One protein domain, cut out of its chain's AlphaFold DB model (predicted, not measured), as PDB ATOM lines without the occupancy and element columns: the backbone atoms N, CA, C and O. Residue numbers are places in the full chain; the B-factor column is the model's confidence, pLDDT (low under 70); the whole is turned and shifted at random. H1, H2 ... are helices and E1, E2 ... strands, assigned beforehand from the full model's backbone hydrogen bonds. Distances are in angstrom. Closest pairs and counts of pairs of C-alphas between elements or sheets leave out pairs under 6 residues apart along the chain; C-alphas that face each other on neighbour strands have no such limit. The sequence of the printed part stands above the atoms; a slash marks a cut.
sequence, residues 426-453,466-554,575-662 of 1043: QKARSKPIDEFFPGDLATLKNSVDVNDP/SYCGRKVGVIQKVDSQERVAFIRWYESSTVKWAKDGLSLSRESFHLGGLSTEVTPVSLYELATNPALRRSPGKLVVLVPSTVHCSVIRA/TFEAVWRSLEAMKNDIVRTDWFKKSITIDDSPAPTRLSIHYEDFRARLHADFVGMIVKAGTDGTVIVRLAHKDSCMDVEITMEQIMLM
ATOM      1  N   GLN A 426     -49.657  22.132   3.821       84.69
ATOM      2  CA  GLN A 426     -50.372  23.085   2.981       84.69
ATOM      3  C   GLN A 426     -50.058  24.510   3.422       84.69
ATOM      4  O   GLN A 426     -49.839  24.773   4.606       84.69
ATOM      5  N   LYS A 427     -50.037  25.439   2.461       80.69
ATOM      6  CA  LYS A 427     -49.730  26.846   2.720       80.69
ATOM      7  C   LYS A 427     -50.917  27.420   3.471       80.69
ATOM      8  O   LYS A 427     -52.047  27.306   3.003       80.69
ATOM      9  N   ALA A 428     -50.676  28.026   4.629       73.06
ATOM     10  CA  ALA A 428     -51.750  28.688   5.349       73.06
ATOM     11  C   ALA A 428     -52.217  29.899   4.522       73.06
ATOM     12  O   ALA A 428     -51.518  30.915   4.445       73.06
ATOM     13  N   ARG A 429     -53.389  29.789   3.881       65.12
ATOM     14  CA  ARG A 429     -54.083  30.933   3.275       65.12
ATOM     15  C   ARG A 429     -54.412  31.892   4.419       65.12
ATOM     16  O   ARG A 429     -55.240  31.574   5.266       65.12
ATOM     17  N   SER A 430     -53.693  33.005   4.531       52.97
ATOM     18  CA  SER A 430     -53.816  33.901   5.688       52.97
ATOM     19  C   SER A 430     -54.141  35.335   5.277       52.97
ATOM     20  O   SER A 430     -53.396  35.932   4.504       52.97
ATOM     21  N   LYS A 431     -55.242  35.875   5.840       57.62
ATOM     22  CA  LYS A 431     -55.430  37.234   6.417       57.62
ATOM     23  C   LYS A 431     -56.836  37.372   7.065       57.62
ATOM     24  O   LYS A 431     -57.708  36.585   6.698       57.62
ATOM     25  N   PRO A 432     -57.094  38.306   8.025       49.34
ATOM     26  CA  PRO A 432     -56.216  39.273   8.702       49.34
ATOM     27  C   PRO A 432     -56.286  39.169  10.252       49.34
ATOM     28  O   PRO A 432     -56.471  40.165  10.954       49.34
ATOM     29  N   ILE A 433     -56.196  37.967  10.828       59.03
ATOM     30  CA  ILE A 433     -56.059  37.823  12.287       59.03
ATOM     31  C   ILE A 433     -54.587  37.577  12.596       59.03
ATOM     32  O   ILE A 433     -53.986  36.668  12.031       59.03
ATOM     33  N   ASP A 434     -54.011  38.389  13.486       67.38
ATOM     34  CA  ASP A 434     -52.665  38.152  14.004       67.38
ATOM     35  C   ASP A 434     -52.585  36.736  14.587       67.38
ATOM     36  O   ASP A 434     -53.213  36.426  15.606       67.38
ATOM     37  N   GLU A 435     -51.832  35.865  13.918       80.81
ATOM     38  CA  GLU A 435     -51.460  34.571  14.468       80.81
ATOM     39  C   GLU A 435     -50.259  34.734  15.397       80.81
ATOM     40  O   GLU A 435     -49.321  35.489  15.132       80.81
ATOM     41  N   PHE A 436     -50.301  33.992  16.496       88.00
ATOM     42  CA  PHE A 436     -49.304  34.028  17.551       88.00
ATOM     43  C   PHE A 436     -48.694  32.642  17.718       88.00
ATOM     44  O   PHE A 436     -49.418  31.646  17.697       88.00
ATOM     45  N   PHE A 437     -47.382  32.583  17.925       91.12
ATOM     46  CA  PHE A 437     -46.633  31.343  18.098       91.12
ATOM     47  C   PHE A 437     -45.817  31.357  19.397       91.12
ATOM     48  O   PHE A 437     -45.503  32.422  19.937       91.12
ATOM     49  N   PRO A 438     -45.453  30.178  19.934       92.69
ATOM     50  CA  PRO A 438     -44.499  30.091  21.035       92.69
ATOM     51  C   PRO A 438     -43.208  30.873  20.743       92.69
ATOM     52  O   PRO A 438     -42.597  30.704  19.692       92.69
ATOM     53  N   GLY A 439     -42.777  31.698  21.697       90.81
ATOM     54  CA  GLY A 439     -41.615  32.581  21.581       90.81
ATOM     55  C   GLY A 439     -41.931  33.984  21.051       90.81
ATOM     56  O   GLY A 439     -41.104  34.881  21.208       90.81
ATOM     57  N   ASP A 440     -43.122  34.220  20.489       89.62
ATOM     58  CA  ASP A 440     -43.516  35.563  20.068       89.62
ATOM     59  C   ASP A 440     -43.723  36.491  21.275       89.62
ATOM     60  O   ASP A 440     -44.234  36.097  22.332       89.62
ATOM     61  N   LEU A 441     -43.351  37.759  21.089       88.69
ATOM     62  CA  LEU A 441     -43.641  38.826  22.036       88.69
ATOM     63  C   LEU A 441     -45.027  39.413  21.764       88.69
ATOM     64  O   LEU A 441     -45.363  39.777  20.634       88.69
ATOM     65  N   ALA A 442     -45.809  39.559  22.830       89.25
ATOM     66  CA  ALA A 442     -47.137  40.153  22.786       89.25
ATOM     67  C   ALA A 442     -47.308  41.213  23.876       89.25
ATOM     68  O   ALA A 442     -46.699  41.149  24.949       89.25
ATOM     69  N   THR A 443     -48.169  42.189  23.598       88.19
ATOM     70  CA  THR A 443     -48.550  43.249  24.536       88.19
ATOM     71  C   THR A 443     -50.052  43.226  24.777       88.19
ATOM     72  O   THR A 443     -50.811  42.832  23.893       88.19
ATOM     73  N   LEU A 444     -50.513  43.637  25.962       87.19
ATOM     74  CA  LEU A 444     -51.952  43.838  26.163       87.19
ATOM     75  C   LEU A 444     -52.391  45.133  25.485       87.19
ATOM     76  O   LEU A 444     -51.823  46.188  25.778       87.19
ATOM     77  N   LYS A 445     -53.450  45.079  24.672       81.88
ATOM     78  CA  LYS A 445     -54.024  46.253  23.986       81.88
ATOM     79  C   LYS A 445     -54.322  47.413  24.941       81.88
ATOM     80  O   LYS A 445     -53.987  48.553  24.659       81.88
ATOM     81  N   ASN A 446     -54.873  47.121  26.120       76.06
ATOM     82  CA  ASN A 446     -55.197  48.131  27.137       76.06
ATOM     83  C   ASN A 446     -53.977  48.723  27.872       76.06
ATOM     84  O   ASN A 446     -54.146  49.583  28.732       76.06
ATOM     85  N   SER A 447     -52.771  48.234  27.580       74.88
ATOM     86  CA  SER A 447     -51.508  48.707  28.153       74.88
ATOM     87  C   SER A 447     -50.666  49.507  27.158       74.88
ATOM     88  O   SER A 447     -49.514  49.824  27.466       74.88
ATOM     89  N   VAL A 448     -51.221  49.784  25.973       73.00
ATOM     90  CA  VAL A 448     -50.600  50.591  24.926       73.00
ATOM     91  C   VAL A 448     -51.127  52.017  25.034       73.00
ATOM     92  O   VAL A 448     -52.276  52.291  24.701       73.00
ATOM     93  N   ASP A 449     -50.277  52.931  25.493       71.50
ATOM     94  CA  ASP A 449     -50.593  54.360  25.493       71.50
ATOM     95  C   ASP A 449     -50.202  54.984  24.147       71.50
ATOM     96  O   ASP A 449     -49.122  54.694  23.622       71.50
ATOM     97  N   VAL A 450     -51.035  55.884  23.622       67.50
ATOM     98  CA  VAL A 450     -50.695  56.737  22.473       67.50
ATOM     99  C   VAL A 450     -50.153  58.063  22.997       67.50
ATOM    100  O   VAL A 450     -50.862  58.792  23.687       67.50
ATOM    101  N   ASN A 451     -48.900  58.378  22.678       62.94
ATOM    102  CA  ASN A 451     -48.309  59.680  22.972       62.94
ATOM    103  C   ASN A 451     -48.281  60.520  21.691       62.94
ATOM    104  O   ASN A 451     -47.421  60.308  20.828       62.94
ATOM    105  N   ASP A 452     -49.196  61.483  21.588       49.38
ATOM    106  CA  ASP A 452     -49.130  62.530  20.568       49.38
ATOM    107  C   ASP A 452     -48.193  63.659  21.026       49.38
ATOM    108  O   ASP A 452     -48.206  64.036  22.204       49.38
ATOM    109  N   PRO A 453     -47.348  64.210  20.136       45.75
ATOM    110  CA  PRO A 453     -46.480  65.317  20.500       45.75
ATOM    111  C   PRO A 453     -47.316  66.553  20.858       45.75
ATOM    112  O   PRO A 453     -48.208  66.964  20.117       45.75
ATOM    113  N   SER A 466     -45.900  58.215  19.075       64.44
ATOM    114  CA  SER A 466     -45.309  56.948  19.516       64.44
ATOM    115  C   SER A 466     -46.271  56.186  20.409       64.44
ATOM    116  O   SER A 466     -47.023  56.774  21.188       64.44
ATOM    117  N   TYR A 467     -46.219  54.866  20.306       71.19
ATOM    118  CA  TYR A 467     -46.957  53.964  21.175       71.19
ATOM    119  C   TYR A 467     -46.046  53.489  22.304       71.19
ATOM    120  O   TYR A 467     -44.844  53.311  22.100       71.19
ATOM    121  N   CYS A 468     -46.606  53.282  23.493       75.81
ATOM    122  CA  CYS A 468     -45.878  52.784  24.655       75.81
ATOM    123  C   CYS A 468     -46.597  51.575  25.255       75.81
ATOM    124  O   CYS A 468     -47.600  51.739  25.944       75.81
ATOM    125  N   GLY A 469     -46.062  50.374  25.039       76.50
ATOM    126  CA  GLY A 469     -46.521  49.147  25.684       76.50
ATOM    127  C   GLY A 469     -45.891  48.976  27.067       76.50
ATOM    128  O   GLY A 469     -44.666  48.891  27.186       76.50
ATOM    129  N   ARG A 470     -46.724  48.917  28.115       79.31
ATOM    130  CA  ARG A 470     -46.274  48.752  29.517       79.31
ATOM    131  C   ARG A 470     -46.335  47.318  30.040       79.31
ATOM    132  O   ARG A 470     -45.785  47.026  31.096       79.31
ATOM    133  N   LYS A 471     -47.028  46.421  29.337       87.44
ATOM    134  CA  LYS A 471     -47.140  45.012  29.720       87.44
ATOM    135  C   LYS A 471     -46.829  44.130  28.523       87.44
ATOM    136  O   LYS A 471     -47.690  43.893  27.680       87.44
ATOM    137  N   VAL A 472     -45.575  43.690  28.462       90.06
ATOM    138  CA  VAL A 472     -45.016  42.836  27.410       90.06
ATOM    139  C   VAL A 472     -44.737  41.452  27.985       90.06
ATOM    140  O   VAL A 472     -44.278  41.324  29.124       90.06
ATOM    141  N   GLY A 473     -45.029  40.407  27.221       92.38
ATOM    142  CA  GLY A 473     -44.789  39.027  27.624       92.38
ATOM    143  C   GLY A 473     -44.396  38.134  26.454       92.38
ATOM    144  O   GLY A 473     -44.560  38.512  25.295       92.38
ATOM    145  N   VAL A 474     -43.878  36.953  26.786       93.44
ATOM    146  CA  VAL A 474     -43.463  35.916  25.835       93.44
ATOM    147  C   VAL A 474     -44.509  34.808  25.820       93.44
ATOM    148  O   VAL A 474     -44.844  34.230  26.866       93.44
ATOM    149  N   ILE A 475     -45.014  34.484  24.636       94.38
ATOM    150  CA  ILE A 475     -45.988  33.411  24.445       94.38
ATOM    151  C   ILE A 475     -45.306  32.057  24.639       94.38
ATOM    152  O   ILE A 475     -44.248  31.782  24.084       94.38
ATOM    153  N   GLN A 476     -45.914  31.200  25.452       95.25
ATOM    154  CA  GLN A 476     -45.441  29.844  25.731       95.25
ATOM    155  C   GLN A 476     -46.085  28.827  24.791       95.25
ATOM    156  O   GLN A 476     -45.426  27.902  24.333       95.25
ATOM    157  N   LYS A 477     -47.384  29.001  24.543       95.25
ATOM    158  CA  LYS A 477     -48.206  28.217  23.620       95.25
ATOM    159  C   LYS A 477     -49.528  28.934  23.369       95.25
ATOM    160  O   LYS A 477     -49.909  29.821  24.140       95.25
ATOM    161  N   VAL A 478     -50.234  28.509  22.335       94.44
ATOM    162  CA  VAL A 478     -51.532  29.028  21.917       94.44
ATOM    163  C   VAL A 478     -52.479  27.858  21.691       94.44
ATOM    164  O   VAL A 478     -52.170  26.915  20.969       94.44
ATOM    165  N   ASP A 479     -53.640  27.931  22.328       93.44
ATOM    166  CA  ASP A 479     -54.800  27.132  21.973       93.44
ATOM    167  C   ASP A 479     -55.583  27.916  20.917       93.44
ATOM    168  O   ASP A 479     -56.272  28.890  21.231       93.44
ATOM    169  N   SER A 480     -55.381  27.556  19.648       88.31
ATOM    170  CA  SER A 480     -55.982  28.283  18.526       88.31
ATOM    171  C   SER A 480     -57.498  28.090  18.468       88.31
ATOM    172  O   SER A 480     -58.230  29.043  18.201       88.31
ATOM    173  N   GLN A 481     -57.975  26.887  18.806       86.56
ATOM    174  CA  GLN A 481     -59.398  26.557  18.808       86.56
ATOM    175  C   GLN A 481     -60.149  27.362  19.874       86.56
ATOM    176  O   GLN A 481     -61.191  27.951  19.595       86.56
ATOM    177  N   GLU A 482     -59.598  27.441  21.086       91.88
ATOM    178  CA  GLU A 482     -60.189  28.225  22.173       91.88
ATOM    179  C   GLU A 482     -59.742  29.694  22.171       91.88
ATOM    180  O   GLU A 482     -60.191  30.472  23.012       91.88
ATOM    181  N   ARG A 483     -58.905  30.111  21.211       91.81
ATOM    182  CA  ARG A 483     -58.408  31.488  21.039       91.81
ATOM    183  C   ARG A 483     -57.741  32.046  22.304       91.81
ATOM    184  O   ARG A 483     -57.930  33.215  22.665       91.81
ATOM    185  N   VAL A 484     -56.931  31.225  22.976       94.19
ATOM    186  CA  VAL A 484     -56.212  31.579  24.214       94.19
ATOM    187  C   VAL A 484     -54.704  31.394  24.041       94.19
ATOM    188  O   VAL A 484     -54.233  30.317  23.692       94.19
ATOM    189  N   ALA A 485     -53.924  32.423  24.370       95.31
ATOM    190  CA  ALA A 485     -52.477  32.318  24.527       95.31
ATOM    191  C   ALA A 485     -52.091  32.163  26.000       95.31
ATOM    192  O   ALA A 485     -52.690  32.763  26.890       95.31
ATOM    193  N   PHE A 486     -51.031  31.407  26.255       96.38
ATOM    194  CA  PHE A 486     -50.440  31.232  27.577       96.38
ATOM    195  C   PHE A 486     -49.138  32.029  27.636       96.38
ATOM    196  O   PHE A 486     -48.203  31.719  26.902       96.38
ATOM    197  N   ILE A 487     -49.072  33.066  28.473       95.62
ATOM    198  CA  ILE A 487     -48.018  34.093  28.419       95.62
ATOM    199  C   ILE A 487     -47.292  34.208  29.758       95.62
ATOM    200  O   ILE A 487     -47.929  34.259  30.814       95.62
ATOM    201  N   ARG A 488     -45.959  34.312  29.695       95.75
ATOM    202  CA  ARG A 488     -45.107  34.766  30.804       95.75
ATOM    203  C   ARG A 488     -44.839  36.256  30.644       95.75
ATOM    204  O   ARG A 488     -44.390  36.685  29.585       95.75
ATOM    205  N   TRP A 489     -45.120  37.042  31.676       94.62
ATOM    206  CA  TRP A 489     -44.967  38.498  31.626       94.62
ATOM    207  C   TRP A 489     -43.606  38.946  32.139       94.62
ATOM    208  O   TRP A 489     -43.079  38.390  33.104       94.62
ATOM    209  N   TYR A 490     -43.071  39.992  31.522       92.00
ATOM    210  CA  TYR A 490     -41.932  40.713  32.063       92.00
ATOM    211  C   TYR A 490     -42.370  41.648  33.203       92.00
ATOM    212  O   TYR A 490     -43.429  42.275  33.135       92.00
ATOM    213  N   GLU A 491     -41.564  41.749  34.260       87.25
ATOM    214  CA  GLU A 491     -41.944  42.432  35.509       87.25
ATOM    215  C   GLU A 491     -41.960  43.965  35.415       87.25
ATOM    216  O   GLU A 491     -42.664  44.628  36.176       87.25
ATOM    217  N   SER A 492     -41.164  44.560  34.527       80.50
ATOM    218  CA  SER A 492     -41.017  46.021  34.414       80.50
ATOM    219  C   SER A 492     -40.807  46.459  32.966       80.50
ATOM    220  O   SER A 492     -39.979  47.320  32.673       80.50
ATOM    221  N   SER A 493     -41.563  45.853  32.047       83.94
ATOM    222  CA  SER A 493     -41.411  46.132  30.625       83.94
ATOM    223  C   SER A 493     -41.899  47.528  30.246       83.94
ATOM    224  O   SER A 493     -43.028  47.904  30.547       83.94
ATOM    225  N   THR A 494     -41.082  48.274  29.519       81.75
ATOM    226  CA  THR A 494     -41.463  49.468  28.772       81.75
ATOM    227  C   THR A 494     -40.907  49.320  27.367       81.75
ATOM    228  O   THR A 494     -39.700  49.189  27.173       81.75
ATOM    229  N   VAL A 495     -41.793  49.319  26.379       80.62
ATOM    230  CA  VAL A 495     -41.412  49.277  24.969       80.62
ATOM    231  C   VAL A 495     -42.116  50.422  24.274       80.62
ATOM    232  O   VAL A 495     -43.343  50.501  24.293       80.62
ATOM    233  N   LYS A 496     -41.335  51.304  23.652       79.31
ATOM    234  CA  LYS A 496     -41.867  52.365  22.804       79.31
ATOM    235  C   LYS A 496     -41.521  52.101  21.352       79.31
ATOM    236  O   LYS A 496     -40.366  51.802  21.050       79.31
ATOM    237  N   TRP A 497     -42.500  52.253  20.474       74.19
ATOM    238  CA  TRP A 497     -42.310  52.155  19.031       74.19
ATOM    239  C   TRP A 497     -42.908  53.365  18.320       74.19
ATOM    240  O   TRP A 497     -43.845  54.001  18.815       74.19
ATOM    241  N   ALA A 498     -42.322  53.713  17.179       65.88
ATOM    242  CA  ALA A 498     -42.847  54.760  16.315       65.88
ATOM    243  C   ALA A 498     -44.179  54.322  15.683       65.88
ATOM    244  O   ALA A 498     -44.485  53.130  15.605       65.88
ATOM    245  N   LYS A 499     -44.993  55.289  15.238       63.16
ATOM    246  CA  LYS A 499     -46.285  55.006  14.594       63.16
ATOM    247  C   LYS A 499     -46.161  54.189  13.299       63.16
ATOM    248  O   LYS A 499     -47.116  53.514  12.941       63.16
ATOM    249  N   ASP A 500     -44.990  54.199  12.656       57.16
ATOM    250  CA  ASP A 500     -44.678  53.307  11.529       57.16
ATOM    251  C   ASP A 500     -44.701  51.814  11.913       57.16
ATOM    252  O   ASP A 500     -44.829  50.956  11.047       57.16
ATOM    253  N   GLY A 501     -44.605  51.492  13.208       60.69
ATOM    254  CA  GLY A 501     -44.578  50.130  13.730       60.69
ATOM    255  C   GLY A 501     -43.294  49.353  13.424       60.69
ATOM    256  O   GLY A 501     -43.246  48.148  13.670       60.69
ATOM    257  N   LEU A 502     -42.261  50.018  12.908       61.81
ATOM    258  CA  LEU A 502     -41.021  49.396  12.439       61.81
ATOM    259  C   LEU A 502     -39.834  49.723  13.350       61.81
ATOM    260  O   LEU A 502     -38.921  48.909  13.498       61.81
ATOM    261  N   SER A 503     -39.862  50.884  14.010       62.56
ATOM    262  CA  SER A 503     -38.737  51.375  14.812       62.56
ATOM    263  C   SER A 503     -39.016  51.342  16.317       62.56
ATOM    264  O   SER A 503     -39.983  51.936  16.797       62.56
ATOM    265  N   LEU A 504     -38.125  50.705  17.089       70.50
ATOM    266  CA  LEU A 504     -38.127  50.752  18.557       70.50
ATOM    267  C   LEU A 504     -37.314  51.951  19.062       70.50
ATOM    268  O   LEU A 504     -36.164  52.141  18.667       70.50
ATOM    269  N   SER A 505     -37.866  52.713  20.006       71.56
ATOM    270  CA  SER A 505     -37.108  53.732  20.739       71.56
ATOM    271  C   SER A 505     -36.175  53.052  21.741       71.56
ATOM    272  O   SER A 505     -36.619  52.504  22.753       71.56
ATOM    273  N   ARG A 506     -34.869  53.087  21.461       73.62
ATOM    274  CA  ARG A 506     -33.854  52.361  22.241       73.62
ATOM    275  C   ARG A 506     -33.562  52.983  23.601       73.62
ATOM    276  O   ARG A 506     -33.267  52.246  24.534       73.62
ATOM    277  N   GLU A 507     -33.742  54.292  23.758       65.69
ATOM    278  CA  GLU A 507     -33.620  54.952  25.068       65.69
ATOM    279  C   GLU A 507     -34.686  54.486  26.075       65.69
ATOM    280  O   GLU A 507     -34.458  54.518  27.281       65.69
ATOM    281  N   SER A 508     -35.858  54.064  25.590       66.44
ATOM    282  CA  SER A 508     -37.001  53.654  26.421       66.44
ATOM    283  C   SER A 508     -37.289  52.151  26.362       66.44
ATOM    284  O   SER A 508     -38.336  51.738  26.857       66.44
ATOM    285  N   PHE A 509     -36.416  51.346  25.746       76.75
ATOM    286  CA  PHE A 509     -36.596  49.899  25.638       76.75
ATOM    287  C   PHE A 509     -36.027  49.190  26.870       76.75
ATOM    288  O   PHE A 509     -34.817  49.172  27.093       76.75
ATOM    289  N   HIS A 510     -36.901  48.585  27.665       79.69
ATOM    290  CA  HIS A 510     -36.525  47.798  28.832       79.69
ATOM    291  C   HIS A 510     -37.542  46.682  29.026       79.69
ATOM    292  O   HIS A 510     -38.728  46.971  29.090       79.69
ATOM    293  N   LEU A 511     -37.127  45.420  29.129       80.50
ATOM    294  CA  LEU A 511     -38.051  44.326  29.454       80.50
ATOM    295  C   LEU A 511     -38.006  43.984  30.952       80.50
ATOM    296  O   LEU A 511     -39.050  43.845  31.579       80.50
ATOM    297  N   GLY A 512     -36.824  43.961  31.571       82.12
ATOM    298  CA  GLY A 512     -36.667  43.524  32.963       82.12
ATOM    299  C   GLY A 512     -36.673  41.993  33.088       82.12
ATOM    300  O   GLY A 512     -36.420  41.288  32.115       82.12
ATOM    301  N   GLY A 513     -36.924  41.463  34.291       86.56
ATOM    302  CA  GLY A 513     -36.964  40.014  34.532       86.56
ATOM    303  C   GLY A 513     -38.225  39.355  33.967       86.56
ATOM    304  O   GLY A 513     -39.309  39.935  34.037       86.56
ATOM    305  N   LEU A 514     -38.098  38.143  33.416       91.56
ATOM    306  CA  LEU A 514     -39.240  37.349  32.955       91.56
ATOM    307  C   LEU A 514     -39.808  36.512  34.111       91.56
ATOM    308  O   LEU A 514     -39.116  35.640  34.643       91.56
ATOM    309  N   SER A 515     -41.080  36.725  34.451       93.06
ATOM    310  CA  SER A 515     -41.777  35.968  35.500       93.06
ATOM    311  C   SER A 515     -41.794  34.464  35.205       93.06
ATOM    312  O   SER A 515     -41.771  34.047  34.046       93.06
ATOM    313  N   THR A 516     -41.852  33.623  36.235       92.06
ATOM    314  CA  THR A 516     -42.064  32.169  36.099       92.06
ATOM    315  C   THR A 516     -43.540  31.792  35.951       92.06
ATOM    316  O   THR A 516     -43.843  30.672  35.544       92.06
ATOM    317  N   GLU A 517     -44.458  32.711  36.257       94.25
ATOM    318  CA  GLU A 517     -45.899  32.488  36.167       94.25
ATOM    319  C   GLU A 517     -46.378  32.529  34.710       94.25
ATOM    320  O   GLU A 517     -46.038  33.438  33.949       94.25
ATOM    321  N   VAL A 518     -47.205  31.550  34.335       95.81
ATOM    322  CA  VAL A 518     -47.865  31.483  33.028       95.81
ATOM    323  C   VAL A 518     -49.333  31.841  33.207       95.81
ATOM    324  O   VAL A 518     -50.048  31.186  33.962       95.81
ATOM    325  N   THR A 519     -49.794  32.851  32.477       95.00
ATOM    326  CA  THR A 519     -51.177  33.338  32.553       95.00
ATOM    327  C   THR A 519     -51.907  33.122  31.224       95.00
ATOM    328  O   THR A 519     -51.337  33.431  30.176       95.00
ATOM    329  N   PRO A 520     -53.144  32.589  31.230       95.56
ATOM    330  CA  PRO A 520     -53.964  32.494  30.029       95.56
ATOM    331  C   PRO A 520     -54.563  33.862  29.681       95.56
ATOM    332  O   PRO A 520     -55.040  34.588  30.557       95.56
ATOM    333  N   VAL A 521     -54.544  34.215  28.401       94.38
ATOM    334  CA  VAL A 521     -55.010  35.504  27.883       94.38
ATOM    335  C   VAL A 521     -55.737  35.281  26.566       94.38
ATOM    336  O   VAL A 521     -55.273  34.526  25.714       94.38
ATOM    337  N   SER A 522     -56.871  35.951  26.387       93.12
ATOM    338  CA  SER A 522     -57.595  35.930  25.119       93.12
ATOM    339  C   SER A 522     -56.750  36.544  24.003       93.12
ATOM    340  O   SER A 522     -56.221  37.646  24.167       93.12
ATOM    341  N   LEU A 523     -56.678  35.878  22.846       91.25
ATOM    342  CA  LEU A 523     -55.999  36.418  21.662       91.25
ATOM    343  C   LEU A 523     -56.586  37.770  21.224       91.25
ATOM    344  O   LEU A 523     -55.870  38.603  20.676       91.25
ATOM    345  N   TYR A 524     -57.862  38.039  21.519       88.44
ATOM    346  CA  TYR A 524     -58.515  39.309  21.188       88.44
ATOM    347  C   TYR A 524     -58.030  40.495  22.038       88.44
ATOM    348  O   TYR A 524     -58.252  41.646  21.653       88.44
ATOM    349  N   GLU A 525     -57.354  40.243  23.164       88.12
ATOM    350  CA  GLU A 525     -56.773  41.269  24.047       88.12
ATOM    351  C   GLU A 525     -55.289  41.543  23.765       88.12
ATOM    352  O   GLU A 525     -54.715  42.472  24.344       88.12
ATOM    353  N   LEU A 526     -54.672  40.753  22.885       88.12
ATOM    354  CA  LEU A 526     -53.270  40.889  22.520       88.12
ATOM    355  C   LEU A 526     -53.099  41.810  21.317       88.12
ATOM    356  O   LEU A 526     -53.897  41.804  20.384       88.12
ATOM    357  N   ALA A 527     -52.021  42.578  21.347       79.62
ATOM    358  CA  ALA A 527     -51.477  43.289  20.207       79.62
ATOM    359  C   ALA A 527     -50.030  42.844  19.999       79.62
ATOM    360  O   ALA A 527     -49.258  42.724  20.962       79.62
ATOM    361  N   THR A 528     -49.658  42.635  18.741       71.62
ATOM    362  CA  THR A 528     -48.261  42.492  18.333       71.62
ATOM    363  C   THR A 528     -47.868  43.655  17.438       71.62
ATOM    364  O   THR A 528     -48.707  44.310  16.826       71.62
ATOM    365  N   ASN A 529     -46.575  43.933  17.390       72.56
ATOM    366  CA  ASN A 529     -46.006  44.972  16.555       72.56
ATOM    367  C   ASN A 529     -44.892  44.344  15.704       72.56
ATOM    368  O   ASN A 529     -44.134  43.533  16.247       72.56
ATOM    369  N   PRO A 530     -44.752  44.688  14.410       71.12
ATOM    370  CA  PRO A 530     -43.696  44.139  13.559       71.12
ATOM    371  C   PRO A 530     -42.298  44.255  14.177       71.12
ATOM    372  O   PRO A 530     -41.537  43.288  14.147       71.12
ATOM    373  N   ALA A 531     -41.994  45.367  14.852       69.94
ATOM    374  CA  ALA A 531     -40.711  45.577  15.520       69.94
ATOM    375  C   ALA A 531     -40.438  44.600  16.686       69.94
ATOM    376  O   ALA A 531     -39.286  44.431  17.103       69.94
ATOM    377  N   LEU A 532     -41.475  43.922  17.197       77.44
ATOM    378  CA  LEU A 532     -41.411  42.892  18.240       77.44
ATOM    379  C   LEU A 532     -41.487  41.454  17.705       77.44
ATOM    380  O   LEU A 532     -41.200  40.525  18.459       77.44
ATOM    381  N   ARG A 533     -41.834  41.242  16.427       76.19
ATOM    382  CA  ARG A 533     -41.930  39.894  15.844       76.19
ATOM    383  C   ARG A 533     -40.545  39.272  15.685       76.19
ATOM    384  O   ARG A 533     -39.623  39.918  15.194       76.19
ATOM    385  N   ARG A 534     -40.379  38.011  16.086       79.19
ATOM    386  CA  ARG A 534     -39.097  37.281  16.034       79.19
ATOM    387  C   ARG A 534     -39.243  35.992  15.245       79.19
ATOM    388  O   ARG A 534     -38.956  34.896  15.714       79.19
ATOM    389  N   SER A 535     -39.732  36.145  14.020       76.88
ATOM    390  CA  SER A 535     -39.908  35.023  13.112       76.88
ATOM    391  C   SER A 535     -38.563  34.457  12.661       76.88
ATOM    392  O   SER A 535     -37.709  35.236  12.233       76.88
ATOM    393  N   PRO A 536     -38.391  33.124  12.706       82.50
ATOM    394  CA  PRO A 536     -37.334  32.437  11.979       82.50
ATOM    395  C   PRO A 536     -37.228  32.915  10.524       82.50
ATOM    396  O   PRO A 536     -38.239  33.289   9.929       82.50
ATOM    397  N   GLY A 537     -36.010  32.932   9.980       79.31
ATOM    398  CA  GLY A 537     -35.715  33.365   8.610       79.31
ATOM    399  C   GLY A 537     -35.531  34.878   8.437       79.31
ATOM    400  O   GLY A 537     -35.175  35.335   7.357       79.31
ATOM    401  N   LYS A 538     -35.742  35.693   9.482       80.12
ATOM    402  CA  LYS A 538     -35.551  37.152   9.398       80.12
ATOM    403  C   LYS A 538     -34.121  37.560   9.745       80.12
ATOM    404  O   LYS A 538     -33.606  37.162  10.793       80.12
ATOM    405  N   LEU A 539     -33.502  38.382   8.895       83.19
ATOM    406  CA  LEU A 539     -32.196  38.974   9.182       83.19
ATOM    407  C   LEU A 539     -32.312  40.037  10.282       83.19
ATOM    408  O   LEU A 539     -33.291  40.780  10.375       83.19
ATOM    409  N   VAL A 540     -31.282  40.116  11.110       86.38
ATOM    410  CA  VAL A 540     -31.151  41.048  12.223       86.38
ATOM    411  C   VAL A 540     -29.780  41.705  12.187       86.38
ATOM    412  O   VAL A 540     -28.766  41.049  11.949       86.38
ATOM    413  N   VAL A 541     -29.755  43.004  12.475       88.12
ATOM    414  CA  VAL A 541     -28.522  43.739  12.775       88.12
ATOM    415  C   VAL A 541     -28.332  43.739  14.283       88.12
ATOM    416  O   VAL A 541     -29.248  44.115  15.022       88.12
ATOM    417  N   LEU A 542     -27.165  43.304  14.742       89.69
ATOM    418  CA  LEU A 542     -26.847  43.105  16.149       89.69
ATOM    419  C   LEU A 542     -25.818  44.110  16.653       89.69
ATOM    420  O   LEU A 542     -24.957  44.585  15.914       89.69
ATOM    421  N   VAL A 543     -25.877  44.365  17.958       89.50
ATOM    422  CA  VAL A 543     -24.751  44.921  18.709       89.50
ATOM    423  C   VAL A 543     -23.720  43.801  18.903       89.50
ATOM    424  O   VAL A 543     -24.058  42.806  19.552       89.50
ATOM    425  N   PRO A 544     -22.480  43.944  18.396       88.75
ATOM    426  CA  PRO A 544     -21.419  42.971  18.632       88.75
ATOM    427  C   PRO A 544     -21.180  42.731  20.122       88.75
ATOM    428  O   PRO A 544     -21.268  43.650  20.940       88.75
ATOM    429  N   SER A 545     -20.818  41.494  20.469       86.62
ATOM    430  CA  SER A 545     -20.526  41.090  21.857       86.62
ATOM    431  C   SER A 545     -19.304  41.808  22.448       86.62
ATOM    432  O   SER A 545     -19.236  42.044  23.662       86.62
ATOM    433  N   THR A 546     -18.382  42.209  21.569       86.44
ATOM    434  CA  THR A 546     -17.191  42.997  21.881       86.44
ATOM    435  C   THR A 546     -17.138  44.217  20.973       86.44
ATOM    436  O   THR A 546     -17.172  44.092  19.751       86.44
ATOM    437  N   VAL A 547     -17.013  45.404  21.562       88.00
ATOM    438  CA  VAL A 547     -16.949  46.677  20.838       88.00
ATOM    439  C   VAL A 547     -15.679  47.420  21.229       88.00
ATOM    440  O   VAL A 547     -15.372  47.585  22.407       88.00
ATOM    441  N   HIS A 548     -14.939  47.914  20.241       85.81
ATOM    442  CA  HIS A 548     -13.709  48.655  20.498       85.81
ATOM    443  C   HIS A 548     -13.988  50.079  21.006       85.81
ATOM    444  O   HIS A 548     -14.836  50.791  20.472       85.81
ATOM    445  N   CYS A 549     -13.229  50.563  21.988       85.62
ATOM    446  CA  CYS A 549     -13.485  51.838  22.668       85.62
ATOM    447  C   CYS A 549     -13.528  53.064  21.728       85.62
ATOM    448  O   CYS A 549     -14.254  54.025  21.979       85.62
ATOM    449  N   SER A 550     -12.796  53.022  20.608       80.50
ATOM    450  CA  SER A 550     -12.722  54.123  19.632       80.50
ATOM    451  C   SER A 550     -14.040  54.440  18.915       80.50
ATOM    452  O   SER A 550     -14.184  55.561  18.416       80.50
ATOM    453  N   VAL A 551     -14.993  53.499  18.860       81.31
ATOM    454  CA  VAL A 551     -16.286  53.685  18.167       81.31
ATOM    455  C   VAL A 551     -17.403  54.177  19.098       81.31
ATOM    456  O   VAL A 551     -18.460  54.583  18.621       81.31
ATOM    457  N   ILE A 552     -17.154  54.210  20.415       80.00
ATOM    458  CA  ILE A 552     -18.114  54.560  21.484       80.00
ATOM    459  C   ILE A 552     -17.995  56.054  21.865       80.00
ATOM    460  O   ILE A 552     -18.181  56.424  23.019       80.00
ATOM    461  N   ARG A 553     -17.594  56.941  20.939       66.00
ATOM    462  CA  ARG A 553     -17.175  58.322  21.278       66.00
ATOM    463  C   ARG A 553     -18.133  59.043  22.247       66.00
ATOM    464  O   ARG A 553     -19.348  59.040  22.082       66.00
ATOM    465  N   ALA A 554     -17.531  59.680  23.254       43.19
ATOM    466  CA  ALA A 554     -18.181  60.289  24.411       43.19
ATOM    467  C   ALA A 554     -19.084  61.504  24.075       43.19
ATOM    468  O   ALA A 554     -18.817  62.237  23.119       43.19
ATOM    469  N   THR A 575     -30.949  54.239  -0.024       68.75
ATOM    470  CA  THR A 575     -29.480  54.357  -0.056       68.75
ATOM    471  C   THR A 575     -28.844  53.814   1.227       68.75
ATOM    472  O   THR A 575     -29.300  54.106   2.333       68.75
ATOM    473  N   PHE A 576     -27.736  53.075   1.088       75.25
ATOM    474  CA  PHE A 576     -26.844  52.620   2.172       75.25
ATOM    475  C   PHE A 576     -26.550  53.716   3.219       75.25
ATOM    476  O   PHE A 576     -26.431  53.450   4.414       75.25
ATOM    477  N   GLU A 577     -26.488  54.980   2.786       73.88
ATOM    478  CA  GLU A 577     -26.309  56.145   3.656       73.88
ATOM    479  C   GLU A 577     -27.502  56.401   4.597       73.88
ATOM    480  O   GLU A 577     -27.304  56.758   5.761       73.88
ATOM    481  N   ALA A 578     -28.740  56.214   4.132       71.62
ATOM    482  CA  ALA A 578     -29.925  56.342   4.979       71.62
ATOM    483  C   ALA A 578     -29.924  55.268   6.078       71.62
ATOM    484  O   ALA A 578     -30.134  55.587   7.252       71.62
ATOM    485  N   VAL A 579     -29.584  54.024   5.717       76.12
ATOM    486  CA  VAL A 579     -29.416  52.911   6.667       76.12
ATOM    487  C   VAL A 579     -28.305  53.225   7.674       76.12
ATOM    488  O   VAL A 579     -28.522  53.091   8.879       76.12
ATOM    489  N   TRP A 580     -27.152  53.726   7.211       80.31
ATOM    490  CA  TRP A 580     -26.059  54.178   8.080       80.31
ATOM    491  C   TRP A 580     -26.535  55.212   9.106       80.31
ATOM    492  O   TRP A 580     -26.293  55.046  10.300       80.31
ATOM    493  N   ARG A 581     -27.218  56.279   8.667       77.69
ATOM    494  CA  ARG A 581     -27.680  57.363   9.556       77.69
ATOM    495  C   ARG A 581     -28.633  56.845  10.635       77.69
ATOM    496  O   ARG A 581     -28.494  57.234  11.795       77.69
ATOM    497  N   SER A 582     -29.543  55.944  10.273       76.50
ATOM    498  CA  SER A 582     -30.474  55.312  11.214       76.50
ATOM    499  C   SER A 582     -29.756  54.409  12.222       76.50
ATOM    500  O   SER A 582     -30.006  54.504  13.426       76.50
ATOM    501  N   LEU A 583     -28.823  53.570  11.762       81.31
ATOM    502  CA  LEU A 583     -28.009  52.711  12.630       81.31
ATOM    503  C   LEU A 583     -27.104  53.520  13.563       81.31
ATOM    504  O   LEU A 583     -26.967  53.168  14.733       81.31
ATOM    505  N   GLU A 584     -26.537  54.628  13.089       83.44
ATOM    506  CA  GLU A 584     -25.688  55.511  13.892       83.44
ATOM    507  C   GLU A 584     -26.493  56.227  14.987       83.44
ATOM    508  O   GLU A 584     -26.029  56.344  16.123       83.44
ATOM    509  N   ALA A 585     -27.720  56.664  14.682       79.00
ATOM    510  CA  ALA A 585     -28.636  57.203  15.685       79.00
ATOM    511  C   ALA A 585     -28.965  56.150  16.758       79.00
ATOM    512  O   ALA A 585     -28.754  56.399  17.944       79.00
ATOM    513  N   MET A 586     -29.358  54.936  16.346       80.38
ATOM    514  CA  MET A 586     -29.635  53.832  17.273       80.38
ATOM    515  C   MET A 586     -28.418  53.454  18.121       80.38
ATOM    516  O   MET A 586     -28.557  53.218  19.321       80.38
ATOM    517  N   LYS A 587     -27.218  53.425  17.529       86.50
ATOM    518  CA  LYS A 587     -25.965  53.184  18.252       86.50
ATOM    519  C   LYS A 587     -25.799  54.178  19.398       86.50
ATOM    520  O   LYS A 587     -25.532  53.762  20.523       86.50
ATOM    521  N   ASN A 588     -25.965  55.472  19.119       85.06
ATOM    522  CA  ASN A 588     -25.785  56.541  20.103       85.06
ATOM    523  C   ASN A 588     -26.752  56.434  21.293       85.06
ATOM    524  O   ASN A 588     -26.382  56.812  22.408       85.06
ATOM    525  N   ASP A 589     -27.943  55.882  21.076       82.81
ATOM    526  CA  ASP A 589     -28.916  55.613  22.136       82.81
ATOM    527  C   ASP A 589     -28.530  54.359  22.934       82.81
ATOM    528  O   ASP A 589     -28.460  54.388  24.165       82.81
ATOM    529  N   ILE A 590     -28.203  53.263  22.237       85.06
ATOM    530  CA  ILE A 590     -27.880  51.962  22.838       85.06
ATOM    531  C   ILE A 590     -26.673  52.056  23.774       85.06
ATOM    532  O   ILE A 590     -26.739  51.548  24.895       85.06
ATOM    533  N   VAL A 591     -25.599  52.749  23.374       88.12
ATOM    534  CA  VAL A 591     -24.367  52.859  24.185       88.12
ATOM    535  C   VAL A 591     -24.585  53.559  25.534       88.12
ATOM    536  O   VAL A 591     -23.773  53.423  26.451       88.12
ATOM    537  N   ARG A 592     -25.683  54.312  25.688       86.12
ATOM    538  CA  ARG A 592     -26.035  54.996  26.944       86.12
ATOM    539  C   ARG A 592     -26.795  54.095  27.916       86.12
ATOM    540  O   ARG A 592     -26.804  54.401  29.114       86.12
ATOM    541  N   THR A 593     -27.396  53.009  27.433       84.50
ATOM    542  CA  THR A 593     -28.238  52.110  28.234       84.50
ATOM    543  C   THR A 593     -27.437  51.352  29.296       84.50
ATOM    544  O   THR A 593     -26.253  51.053  29.129       84.50
ATOM    545  N   ASP A 594     -28.090  51.017  30.411       84.44
ATOM    546  CA  ASP A 594     -27.482  50.192  31.465       84.44
ATOM    547  C   ASP A 594     -27.236  48.754  31.008       84.44
ATOM    548  O   ASP A 594     -26.292  48.119  31.472       84.44
ATOM    549  N   TRP A 595     -28.077  48.250  30.102       86.38
ATOM    550  CA  TRP A 595     -27.901  46.941  29.488       86.38
ATOM    551  C   TRP A 595     -26.571  46.875  28.721       86.38
ATOM    552  O   TRP A 595     -25.738  46.031  29.043       86.38
ATOM    553  N   PHE A 596     -26.303  47.824  27.810       88.81
ATOM    554  CA  PHE A 596     -25.059  47.843  27.027       88.81
ATOM    555  C   PHE A 596     -23.822  47.852  27.933       88.81
ATOM    556  O   PHE A 596     -22.920  47.035  27.777       88.81
ATOM    557  N   LYS A 597     -23.821  48.726  28.948       88.44
ATOM    558  CA  LYS A 597     -22.714  48.864  29.909       88.44
ATOM    559  C   LYS A 597     -22.446  47.600  30.733       88.44
ATOM    560  O   LYS A 597     -21.333  47.437  31.223       88.44
ATOM    561  N   LYS A 598     -23.458  46.754  30.951       88.00
ATOM    562  CA  LYS A 598     -23.350  45.514  31.739       88.00
ATOM    563  C   LYS A 598     -23.048  44.287  30.881       88.00
ATOM    564  O   LYS A 598     -22.430  43.357  31.386       88.00
ATOM    565  N   SER A 599     -23.518  44.273  29.636       87.06
ATOM    566  CA  SER A 599     -23.565  43.073  28.795       87.06
ATOM    567  C   SER A 599     -22.551  43.059  27.650       87.06
ATOM    568  O   SER A 599     -22.271  41.980  27.137       87.06
ATOM    569  N   ILE A 600     -22.002  44.211  27.246       90.00
ATOM    570  CA  ILE A 600     -21.054  44.308  26.125       90.00
ATOM    571  C   ILE A 600     -19.623  44.489  26.636       90.00
ATOM    572  O   ILE A 600     -19.353  45.320  27.505       90.00
ATOM    573  N   THR A 601     -18.692  43.717  26.072       91.31
ATOM    574  CA  THR A 601     -17.263  43.813  26.397       91.31
ATOM    575  C   THR A 601     -16.633  44.970  25.628       91.31
ATOM    576  O   THR A 601     -16.810  45.078  24.416       91.31
ATOM    577  N   ILE A 602     -15.881  45.837  26.312       90.31
ATOM    578  CA  ILE A 602     -15.164  46.942  25.665       90.31
ATOM    579  C   ILE A 602     -13.703  46.551  25.444       90.31
ATOM    580  O   ILE A 602     -12.988  46.304  26.411       90.31
ATOM    581  N   ASP A 603     -13.268  46.521  24.184       85.94
ATOM    582  CA  ASP A 603     -11.860  46.327  23.814       85.94
ATOM    583  C   ASP A 603     -11.135  47.681  23.767       85.94
ATOM    584  O   ASP A 603     -11.524  48.585  23.024       85.94
ATOM    585  N   ASP A 604     -10.091  47.836  24.576       85.44
ATOM    586  CA  ASP A 604      -9.249  49.032  24.664       85.44
ATOM    587  C   ASP A 604      -7.837  48.827  24.087       85.44
ATOM    588  O   ASP A 604      -6.957  49.681  24.256       85.44
ATOM    589  N   SER A 605      -7.627  47.724  23.362       83.44
ATOM    590  CA  SER A 605      -6.370  47.416  22.683       83.44
ATOM    591  C   SER A 605      -5.969  48.516  21.683       83.44
ATOM    592  O   SER A 605      -6.814  49.113  21.022       83.44
ATOM    593  N   PRO A 606      -4.669  48.804  21.493       79.62
ATOM    594  CA  PRO A 606      -4.240  49.832  20.551       79.62
ATOM    595  C   PRO A 606      -4.543  49.434  19.096       79.62
ATOM    596  O   PRO A 606      -3.959  48.490  18.561       79.62
ATOM    597  N   ALA A 607      -5.409  50.199  18.426       73.12
ATOM    598  CA  ALA A 607      -5.702  50.007  17.007       73.12
ATOM    599  C   ALA A 607      -4.521  50.455  16.110       73.12
ATOM    600  O   ALA A 607      -3.992  51.559  16.294       73.12
ATOM    601  N   PRO A 608      -4.103  49.652  15.108       73.94
ATOM    602  CA  PRO A 608      -3.090  50.048  14.139       73.94
ATOM    603  C   PRO A 608      -3.548  51.258  13.313       73.94
ATOM    604  O   PRO A 608      -4.734  51.452  13.043       73.94
ATOM    605  N   THR A 609      -2.591  52.080  12.884       74.19
ATOM    606  CA  THR A 609      -2.871  53.234  12.021       74.19
ATOM    607  C   THR A 609      -3.397  52.783  10.655       74.19
ATOM    608  O   THR A 609      -3.004  51.726  10.164       74.19
ATOM    609  N   ARG A 610      -4.220  53.617   9.992       69.25
ATOM    610  CA  ARG A 610      -4.743  53.367   8.624       69.25
ATOM    611  C   ARG A 610      -3.650  53.078   7.580       69.25
ATOM    612  O   ARG A 610      -3.933  52.513   6.538       69.25
ATOM    613  N   LEU A 611      -2.412  53.489   7.853       72.81
ATOM    614  CA  LEU A 611      -1.249  53.315   6.976       72.81
ATOM    615  C   LEU A 611      -0.457  52.026   7.264       72.81
ATOM    616  O   LEU A 611       0.547  51.762   6.607       72.81
ATOM    617  N   SER A 612      -0.854  51.248   8.273       78.12
ATOM    618  CA  SER A 612      -0.203  49.985   8.613       78.12
ATOM    619  C   SER A 612      -0.578  48.892   7.615       78.12
ATOM    620  O   SER A 612      -1.749  48.726   7.284       78.12
ATOM    621  N   ILE A 613       0.389  48.059   7.221       74.00
ATOM    622  CA  ILE A 613       0.135  46.848   6.418       74.00
ATOM    623  C   ILE A 613      -0.787  45.846   7.130       74.00
ATOM    624  O   ILE A 613      -1.422  45.024   6.482       74.00
ATOM    625  N   HIS A 614      -0.877  45.931   8.460       75.31
ATOM    626  CA  HIS A 614      -1.755  45.095   9.278       75.31
ATOM    627  C   HIS A 614      -3.132  45.723   9.506       75.31
ATOM    628  O   HIS A 614      -3.927  45.158  10.251       75.31
ATOM    629  N   TYR A 615      -3.415  46.897   8.930       75.19
ATOM    630  CA  TYR A 615      -4.685  47.588   9.138       75.19
ATOM    631  C   TYR A 615      -5.866  46.789   8.582       75.19
ATOM    632  O   TYR A 615      -6.851  46.596   9.290       75.19
ATOM    633  N   GLU A 616      -5.739  46.252   7.368       71.44
ATOM    634  CA  GLU A 616      -6.785  45.415   6.766       71.44
ATOM    635  C   GLU A 616      -6.930  44.076   7.493       71.44
ATOM    636  O   GLU A 616      -8.044  43.665   7.802       71.44
ATOM    637  N   ASP A 617      -5.824  43.441   7.897       71.44
ATOM    638  CA  ASP A 617      -5.881  42.224   8.718       71.44
ATOM    639  C   ASP A 617      -6.529  42.488  10.093       71.44
ATOM    640  O   ASP A 617      -7.220  41.629  10.635       71.44
ATOM    641  N   PHE A 618      -6.330  43.676  10.670       73.69
ATOM    642  CA  PHE A 618      -6.971  44.098  11.915       73.69
ATOM    643  C   PHE A 618      -8.466  44.388  11.723       73.69
ATOM    644  O   PHE A 618      -9.275  43.934  12.528       73.69
ATOM    645  N   ARG A 619      -8.860  45.061  10.631       71.38
ATOM    646  CA  ARG A 619     -10.274  45.268  10.263       71.38
ATOM    647  C   ARG A 619     -10.995  43.957   9.972       71.38
ATOM    648  O   ARG A 619     -12.148  43.813  10.363       71.38
ATOM    649  N   ALA A 620     -10.321  43.015   9.318       64.62
ATOM    650  CA  ALA A 620     -10.846  41.684   9.037       64.62
ATOM    651  C   ALA A 620     -10.945  40.812  10.304       64.62
ATOM    652  O   ALA A 620     -11.810  39.945  10.376       64.62
ATOM    653  N   ARG A 621     -10.100  41.045  11.324       63.09
ATOM    654  CA  ARG A 621     -10.193  40.364  12.633       63.09
ATOM    655  C   ARG A 621     -11.375  40.819  13.484       63.09
ATOM    656  O   ARG A 621     -11.839  40.035  14.305       63.09
ATOM    657  N   LEU A 622     -11.834  42.059  13.325       62.38
ATOM    658  CA  LEU A 622     -12.884  42.656  14.153       62.38
ATOM    659  C   LEU A 622     -14.288  42.223  13.698       62.38
ATOM    660  O   LEU A 622     -15.070  43.043  13.266       62.38
ATOM    661  N   HIS A 623     -14.554  40.922  13.787       64.62
ATOM    662  CA  HIS A 623     -15.844  40.216  13.780       64.62
ATOM    663  C   HIS A 623     -16.893  40.503  12.674       64.62
ATOM    664  O   HIS A 623     -17.297  41.623  12.381       64.62
ATOM    665  N   ALA A 624     -17.409  39.406  12.110       68.38
ATOM    666  CA  ALA A 624     -18.586  39.344  11.238       68.38
ATOM    667  C   ALA A 624     -19.895  39.143  12.044       68.38
ATOM    668  O   ALA A 624     -20.866  38.595  11.534       68.38
ATOM    669  N   ASP A 625     -19.921  39.549  13.319       81.88
ATOM    670  CA  ASP A 625     -20.971  39.221  14.300       81.88
ATOM    671  C   ASP A 625     -22.076  40.288  14.427       81.88
ATOM    672  O   ASP A 625     -22.891  40.234  15.347       81.88
ATOM    673  N   PHE A 626     -22.128  41.253  13.505       87.69
ATOM    674  CA  PHE A 626     -23.107  42.348  13.513       87.69
ATOM    675  C   PHE A 626     -24.350  42.073  12.651       87.69
ATOM    676  O   PHE A 626     -25.306  42.844  12.697       87.69
ATOM    677  N   VAL A 627     -24.351  40.994  11.865       89.31
ATOM    678  CA  VAL A 627     -25.479  40.571  11.027       89.31
ATOM    679  C   VAL A 627     -25.696  39.074  11.202       89.31
ATOM    680  O   VAL A 627     -24.750  38.289  11.148       89.31
ATOM    681  N   GLY A 628     -26.952  38.678  11.383       89.00
ATOM    682  CA  GLY A 628     -27.339  37.275  11.473       89.00
ATOM    683  C   GLY A 628     -28.788  37.037  11.107       89.00
ATOM    684  O   GLY A 628     -29.531  37.978  10.853       89.00
ATOM    685  N   MET A 629     -29.204  35.776  11.124       87.62
ATOM    686  CA  MET A 629     -30.576  35.372  10.827       87.62
ATOM    687  C   MET A 629     -31.226  34.690  12.026       87.62
ATOM    688  O   MET A 629     -30.614  33.837  12.670       87.62
ATOM    689  N   ILE A 630     -32.470  35.049  12.340       87.25
ATOM    690  CA  ILE A 630     -33.230  34.402  13.412       87.25
ATOM    691  C   ILE A 630     -33.469  32.938  13.031       87.25
ATOM    692  O   ILE A 630     -34.054  32.641  11.993       87.25
ATOM    693  N   VAL A 631     -33.040  32.025  13.897       84.94
ATOM    694  CA  VAL A 631     -33.253  30.575  13.771       84.94
ATOM    695  C   VAL A 631     -34.528  30.176  14.502       84.94
ATOM    696  O   VAL A 631     -35.341  29.405  14.003       84.94
ATOM    697  N   LYS A 632     -34.692  30.689  15.726       85.19
ATOM    698  CA  LYS A 632     -35.786  30.330  16.628       85.19
ATOM    699  C   LYS A 632     -35.965  31.395  17.705       85.19
ATOM    700  O   LYS A 632     -34.979  31.894  18.242       85.19
ATOM    701  N   ALA A 633     -37.212  31.676  18.069       88.00
ATOM    702  CA  ALA A 633     -37.545  32.421  19.278       88.00
ATOM    703  C   ALA A 633     -37.776  31.454  20.454       88.00
ATOM    704  O   ALA A 633     -38.502  30.461  20.329       88.00
ATOM    705  N   GLY A 634     -37.120  31.713  21.583       89.12
ATOM    706  CA  GLY A 634     -37.258  30.959  22.823       89.12
ATOM    707  C   GLY A 634     -38.459  31.427  23.645       89.12
ATOM    708  O   GLY A 634     -38.817  32.603  23.659       89.12
ATOM    709  N   THR A 635     -39.092  30.507  24.376       91.81
ATOM    710  CA  THR A 635     -40.203  30.832  25.292       91.81
ATOM    711  C   THR A 635     -39.726  31.465  26.608       91.81
ATOM    712  O   THR A 635     -40.526  31.889  27.439       91.81
ATOM    713  N   ASP A 636     -38.419  31.546  26.819       90.81
ATOM    714  CA  ASP A 636     -37.737  32.285  27.882       90.81
ATOM    715  C   ASP A 636     -37.357  33.720  27.474       90.81
ATOM    716  O   ASP A 636     -36.808  34.464  28.287       90.81
ATOM    717  N   GLY A 637     -37.699  34.128  26.248       86.00
ATOM    718  CA  GLY A 637     -37.456  35.472  25.735       86.00
ATOM    719  C   GLY A 637     -36.082  35.670  25.103       86.00
ATOM    720  O   GLY A 637     -35.764  36.795  24.711       86.00
ATOM    721  N   THR A 638     -35.272  34.613  24.988       90.62
ATOM    722  CA  THR A 638     -34.055  34.645  24.174       90.62
ATOM    723  C   THR A 638     -34.382  34.347  22.714       90.62
ATOM    724  O   THR A 638     -35.443  33.821  22.364       90.62
ATOM    725  N   VAL A 639     -33.477  34.729  21.821       90.25
ATOM    726  CA  VAL A 639     -33.578  34.451  20.390       90.25
ATOM    727  C   VAL A 639     -32.292  33.764  19.969       90.25
ATOM    728  O   VAL A 639     -31.201  34.237  20.275       90.25
ATOM    729  N   ILE A 640     -32.410  32.648  19.258       90.31
ATOM    730  CA  ILE A 640     -31.260  32.003  18.633       90.31
ATOM    731  C   ILE A 640     -31.059  32.665  17.276       90.31
ATOM    732  O   ILE A 640     -31.950  32.619  16.422       90.31
ATOM    733  N   VAL A 641     -29.893  33.272  17.081       89.69
ATOM    734  CA  VAL A 641     -29.486  33.914  15.832       89.69
ATOM    735  C   VAL A 641     -28.271  33.200  15.268       89.69
ATOM    736  O   VAL A 641     -27.317  32.907  15.983       89.69
ATOM    737  N   ARG A 642     -28.300  32.934  13.968       88.69
ATOM    738  CA  ARG A 642     -27.178  32.376  13.231       88.69
ATOM    739  C   ARG A 642     -26.325  33.496  12.660       88.69
ATOM    740  O   ARG A 642     -26.821  34.306  11.882       88.69
ATOM    741  N   LEU A 643     -25.055  33.523  13.039       88.06
ATOM    742  CA  LEU A 643     -24.056  34.486  12.583       88.06
ATOM    743  C   LEU A 643     -23.083  33.845  11.602       88.06
ATOM    744  O   LEU A 643     -22.794  32.649  11.688       88.06
ATOM    745  N   ALA A 644     -22.544  34.667  10.706       84.31
ATOM    746  CA  ALA A 644     -21.516  34.255   9.768       84.31
ATOM    747  C   ALA A 644     -20.173  34.140  10.501       84.31
ATOM    748  O   ALA A 644     -19.811  34.994  11.313       84.31
ATOM    749  N   HIS A 645     -19.419  33.080  10.228       80.19
ATOM    750  CA  HIS A 645     -18.159  32.805  10.906       80.19
ATOM    751  C   HIS A 645     -17.131  32.184   9.957       80.19
ATOM    752  O   HIS A 645     -17.080  30.966   9.803       80.19
ATOM    753  N   LYS A 646     -16.239  33.018   9.408       71.94
ATOM    754  CA  LYS A 646     -15.105  32.676   8.527       71.94
ATOM    755  C   LYS A 646     -15.441  31.695   7.386       71.94
ATOM    756  O   LYS A 646     -15.648  32.147   6.272       71.94
ATOM    757  N   ASP A 647     -15.521  30.399   7.688       66.38
ATOM    758  CA  ASP A 647     -15.749  29.284   6.757       66.38
ATOM    759  C   ASP A 647     -17.025  28.463   7.115       66.38
ATOM    760  O   ASP A 647     -17.148  27.294   6.741       66.38
ATOM    761  N   SER A 648     -17.927  29.008   7.944       74.50
ATOM    762  CA  SER A 648     -19.140  28.367   8.491       74.50
ATOM    763  C   SER A 648     -20.117  29.424   9.037       74.50
ATOM    764  O   SER A 648     -19.843  30.621   9.007       74.50
ATOM    765  N   CYS A 649     -21.218  28.972   9.631       80.12
ATOM    766  CA  CYS A 649     -22.052  29.750  10.542       80.12
ATOM    767  C   CYS A 649     -21.929  29.272  11.996       80.12
ATOM    768  O   CYS A 649     -21.411  28.181  12.261       80.12
ATOM    769  N   MET A 650     -22.408  30.091  12.936       85.06
ATOM    770  CA  MET A 650     -22.532  29.761  14.357       85.06
ATOM    771  C   MET A 650     -23.866  30.246  14.925       85.06
ATOM    772  O   MET A 650     -24.260  31.385  14.697       85.06
ATOM    773  N   ASP A 651     -24.537  29.393  15.696       88.12
ATOM    774  CA  ASP A 651     -25.762  29.764  16.403       88.12
ATOM    775  C   ASP A 651     -25.394  30.371  17.760       88.12
ATOM    776  O   ASP A 651     -24.704  29.736  18.564       88.12
ATOM    777  N   VAL A 652     -25.862  31.589  18.012       88.38
ATOM    778  CA  VAL A 652     -25.710  32.300  19.281       88.38
ATOM    779  C   VAL A 652     -27.071  32.580  19.888       88.38
ATOM    780  O   VAL A 652     -28.031  32.913  19.199       88.38
ATOM    781  N   GLU A 653     -27.150  32.440  21.202       90.62
ATOM    782  CA  GLU A 653     -28.324  32.832  21.962       90.62
ATOM    783  C   GLU A 653     -28.159  34.285  22.402       90.62
ATOM    784  O   GLU A 653     -27.169  34.634  23.048       90.62
ATOM    785  N   ILE A 654     -29.112  35.127  22.014       89.44
ATOM    786  CA  ILE A 654     -29.077  36.567  22.260       89.44
ATOM    787  C   ILE A 654     -30.349  37.044  22.950       89.44
ATOM    788  O   ILE A 654     -31.409  36.420  22.851       89.44
ATOM    789  N   THR A 655     -30.257  38.184  23.633       86.12
ATOM    790  CA  THR A 655     -31.439  38.857  24.185       86.12
ATOM    791  C   THR A 655     -31.990  39.891  23.213       86.12
ATOM    792  O   THR A 655     -31.324  40.355  22.286       86.12
ATOM    793  N   MET A 656     -33.236  40.286  23.442       79.88
ATOM    794  CA  MET A 656     -33.948  41.258  22.621       79.88
ATOM    795  C   MET A 656     -33.230  42.614  22.508       79.88
ATOM    796  O   MET A 656     -33.284  43.273  21.469       79.88
ATOM    797  N   GLU A 657     -32.535  43.025  23.567       82.50
ATOM    798  CA  GLU A 657     -31.761  44.262  23.620       82.50
ATOM    799  C   GLU A 657     -30.556  44.264  22.660       82.50
ATOM    800  O   GLU A 657     -30.129  45.341  22.245       82.50
ATOM    801  N   GLN A 658     -30.045  43.088  22.261       86.56
ATOM    802  CA  GLN A 658     -28.920  42.962  21.317       86.56
ATOM    803  C   GLN A 658     -29.317  43.222  19.864       86.56
ATOM    804  O   GLN A 658     -28.466  43.605  19.063       86.56
ATOM    805  N   ILE A 659     -30.589  43.038  19.509       85.75
ATOM    806  CA  ILE A 659     -31.083  43.265  18.147       85.75
ATOM    807  C   ILE A 659     -31.312  44.763  17.967       85.75
ATOM    808  O   ILE A 659     -32.213  45.306  18.599       85.75
ATOM    809  N   MET A 660     -30.551  45.427  17.091       80.50
ATOM    810  CA  MET A 660     -30.682  46.856  16.773       80.50
ATOM    811  C   MET A 660     -31.805  47.133  15.779       80.50
ATOM    812  O   MET A 660     -32.633  48.015  16.010       80.50
ATOM    813  N   LEU A 661     -31.836  46.379  14.682       75.00
ATOM    814  CA  LEU A 661     -32.736  46.608  13.558       75.00
ATOM    815  C   LEU A 661     -33.139  45.276  12.927       75.00
ATOM    816  O   LEU A 661     -32.324  44.363  12.807       75.00
ATOM    817  N   MET A 662     -34.392  45.213  12.493       71.06
ATOM    818  CA  MET A 662     -34.898  44.218  11.554       71.06
ATOM    819  C   MET A 662     -35.281  44.980  10.286       71.06
ATOM    820  O   MET A 662     -36.296  45.673  10.316       71.06
TER     821      MET A 662
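Overview. This is residues 426 to 453, 466 to 554 and 575 to 662 of the 1043 residues of a protein of Aspergillus homomorphus (strain CBS 101889) (UniProt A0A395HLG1). The model has two lobes along its longest axis: one is a strongly twisted sheet of five strands, E13, E12, E11, E8 and E14, with helix H1 passing its edge at E14, and the other is made of two smaller sheets, E1 E4 E5 E7 and E2 E3 E6, which meet at a corner where E3 runs on into E4. Past the five-stranded sheet come the short pair E9 and E10 and then a loop with H3, which makes the far end of the longest axis; the first residues, 426 to 432, stick out from the smaller sheets. The printed part has 205 residues with three named helices and fourteen named strands, in the order E1 E2 E3 E4 E5 E6 E7 E8 E9 H1 H2 E10 H3 E11 E12 E13 E14, of the mixed class, helices and strands. The sheets of five, four and three strands are antiparallel in the orders just named, and the pair E9 and E10 is parallel. The whole is compact, with a radius of gyration of the C-alphas of 19.0 A, and spans 65 by 45 by 37 A.

Along the chain. Find C-alpha 648 at (-19.140, 28.367, 8.491), where E13, residues 648 to 655, begins its run of 22.5 A. The sheet runs on, strand beside strand, with E12, residues 638 to 645, 20.8 A long, then E11, residues 627 to 633, 16.7 A long, then E8, residues 539 to 542, and at the other edge E14, residues 659 to 661, whose last C-alpha is at (-32.736, 46.608, 13.558). H1, residues 576 to 590, runs 20.7 A from C-alpha 576 at (-26.844, 52.620, 2.172). Look next for H2 at 594 to 599, E9 at 546 to 548, E10 at 601 to 603 and H3 at 615 to 621. In the other lobe, E1 is 441 to 444, E4 is 472 to 479 at 19.3 A, E5 is 484 to 490 at 18.7 A, and E7 is 514 to 522 at 20.0 A. E2 is 448 to 451, E3 is 466 to 469 and E6 is 495 to 498.

Arrangement. E11, E12 and E13 form a meander, each strand the antiparallel neighbour of the one before, with N 641 and O 652 at 2.8 A and N 631 and O 640 at 2.8 A. E8 pairs with E11, N 540 to O 628 at 2.8 A, and with E14, N 541 to O 661 at 2.9 A. H1 only grazes this sheet; its closest C-alpha pair with E14 is Met 586 and Met 660, 7.1 A. H1 and H2 are close but not clearly touching, Ile 590 to Phe 596 at 6.5 A between C-alphas, about perpendicular at 82 degrees. In H1, H2 and H3 every O i to N i+4 pair is within hydrogen-bond range. E9 and E10 are parallel, with N 547 and O 601 at 2.9 A. Each of E1 to E7 is apart from each of E8 to E14. There, E4 bends by 71 degrees at residue 476, and E7 by 84 degrees at 517. Check N 442 and O 473 at 3.0 A for E1 and E4, N 476 and O 486 at 2.8 A for the hairpin E4 and E5, and N 487 and O 519 at 2.9 A for E5 and E7. E3 pairs with E2, N 449 to O 468 at 3.0 A, and with E6, N 469 to O 495 at 2.8 A.

Size, cuts and confidence. The two C-alphas farthest apart are those of Glu 482 and Leu 611, 65.8 A. Residues 454 to 465 are not printed, with 8.5 A between C-alphas 453 and 466; residues 555 to 574 are not printed, with 27.6 A between C-alphas 554 and 575. The links E6 to E7, E7 to E8 and E10 to H3 are long. Mean pLDDT of the printed part is 80.9; 30 residues are under 70, among them 429 to 434, 498 to 503 and 620 to 624.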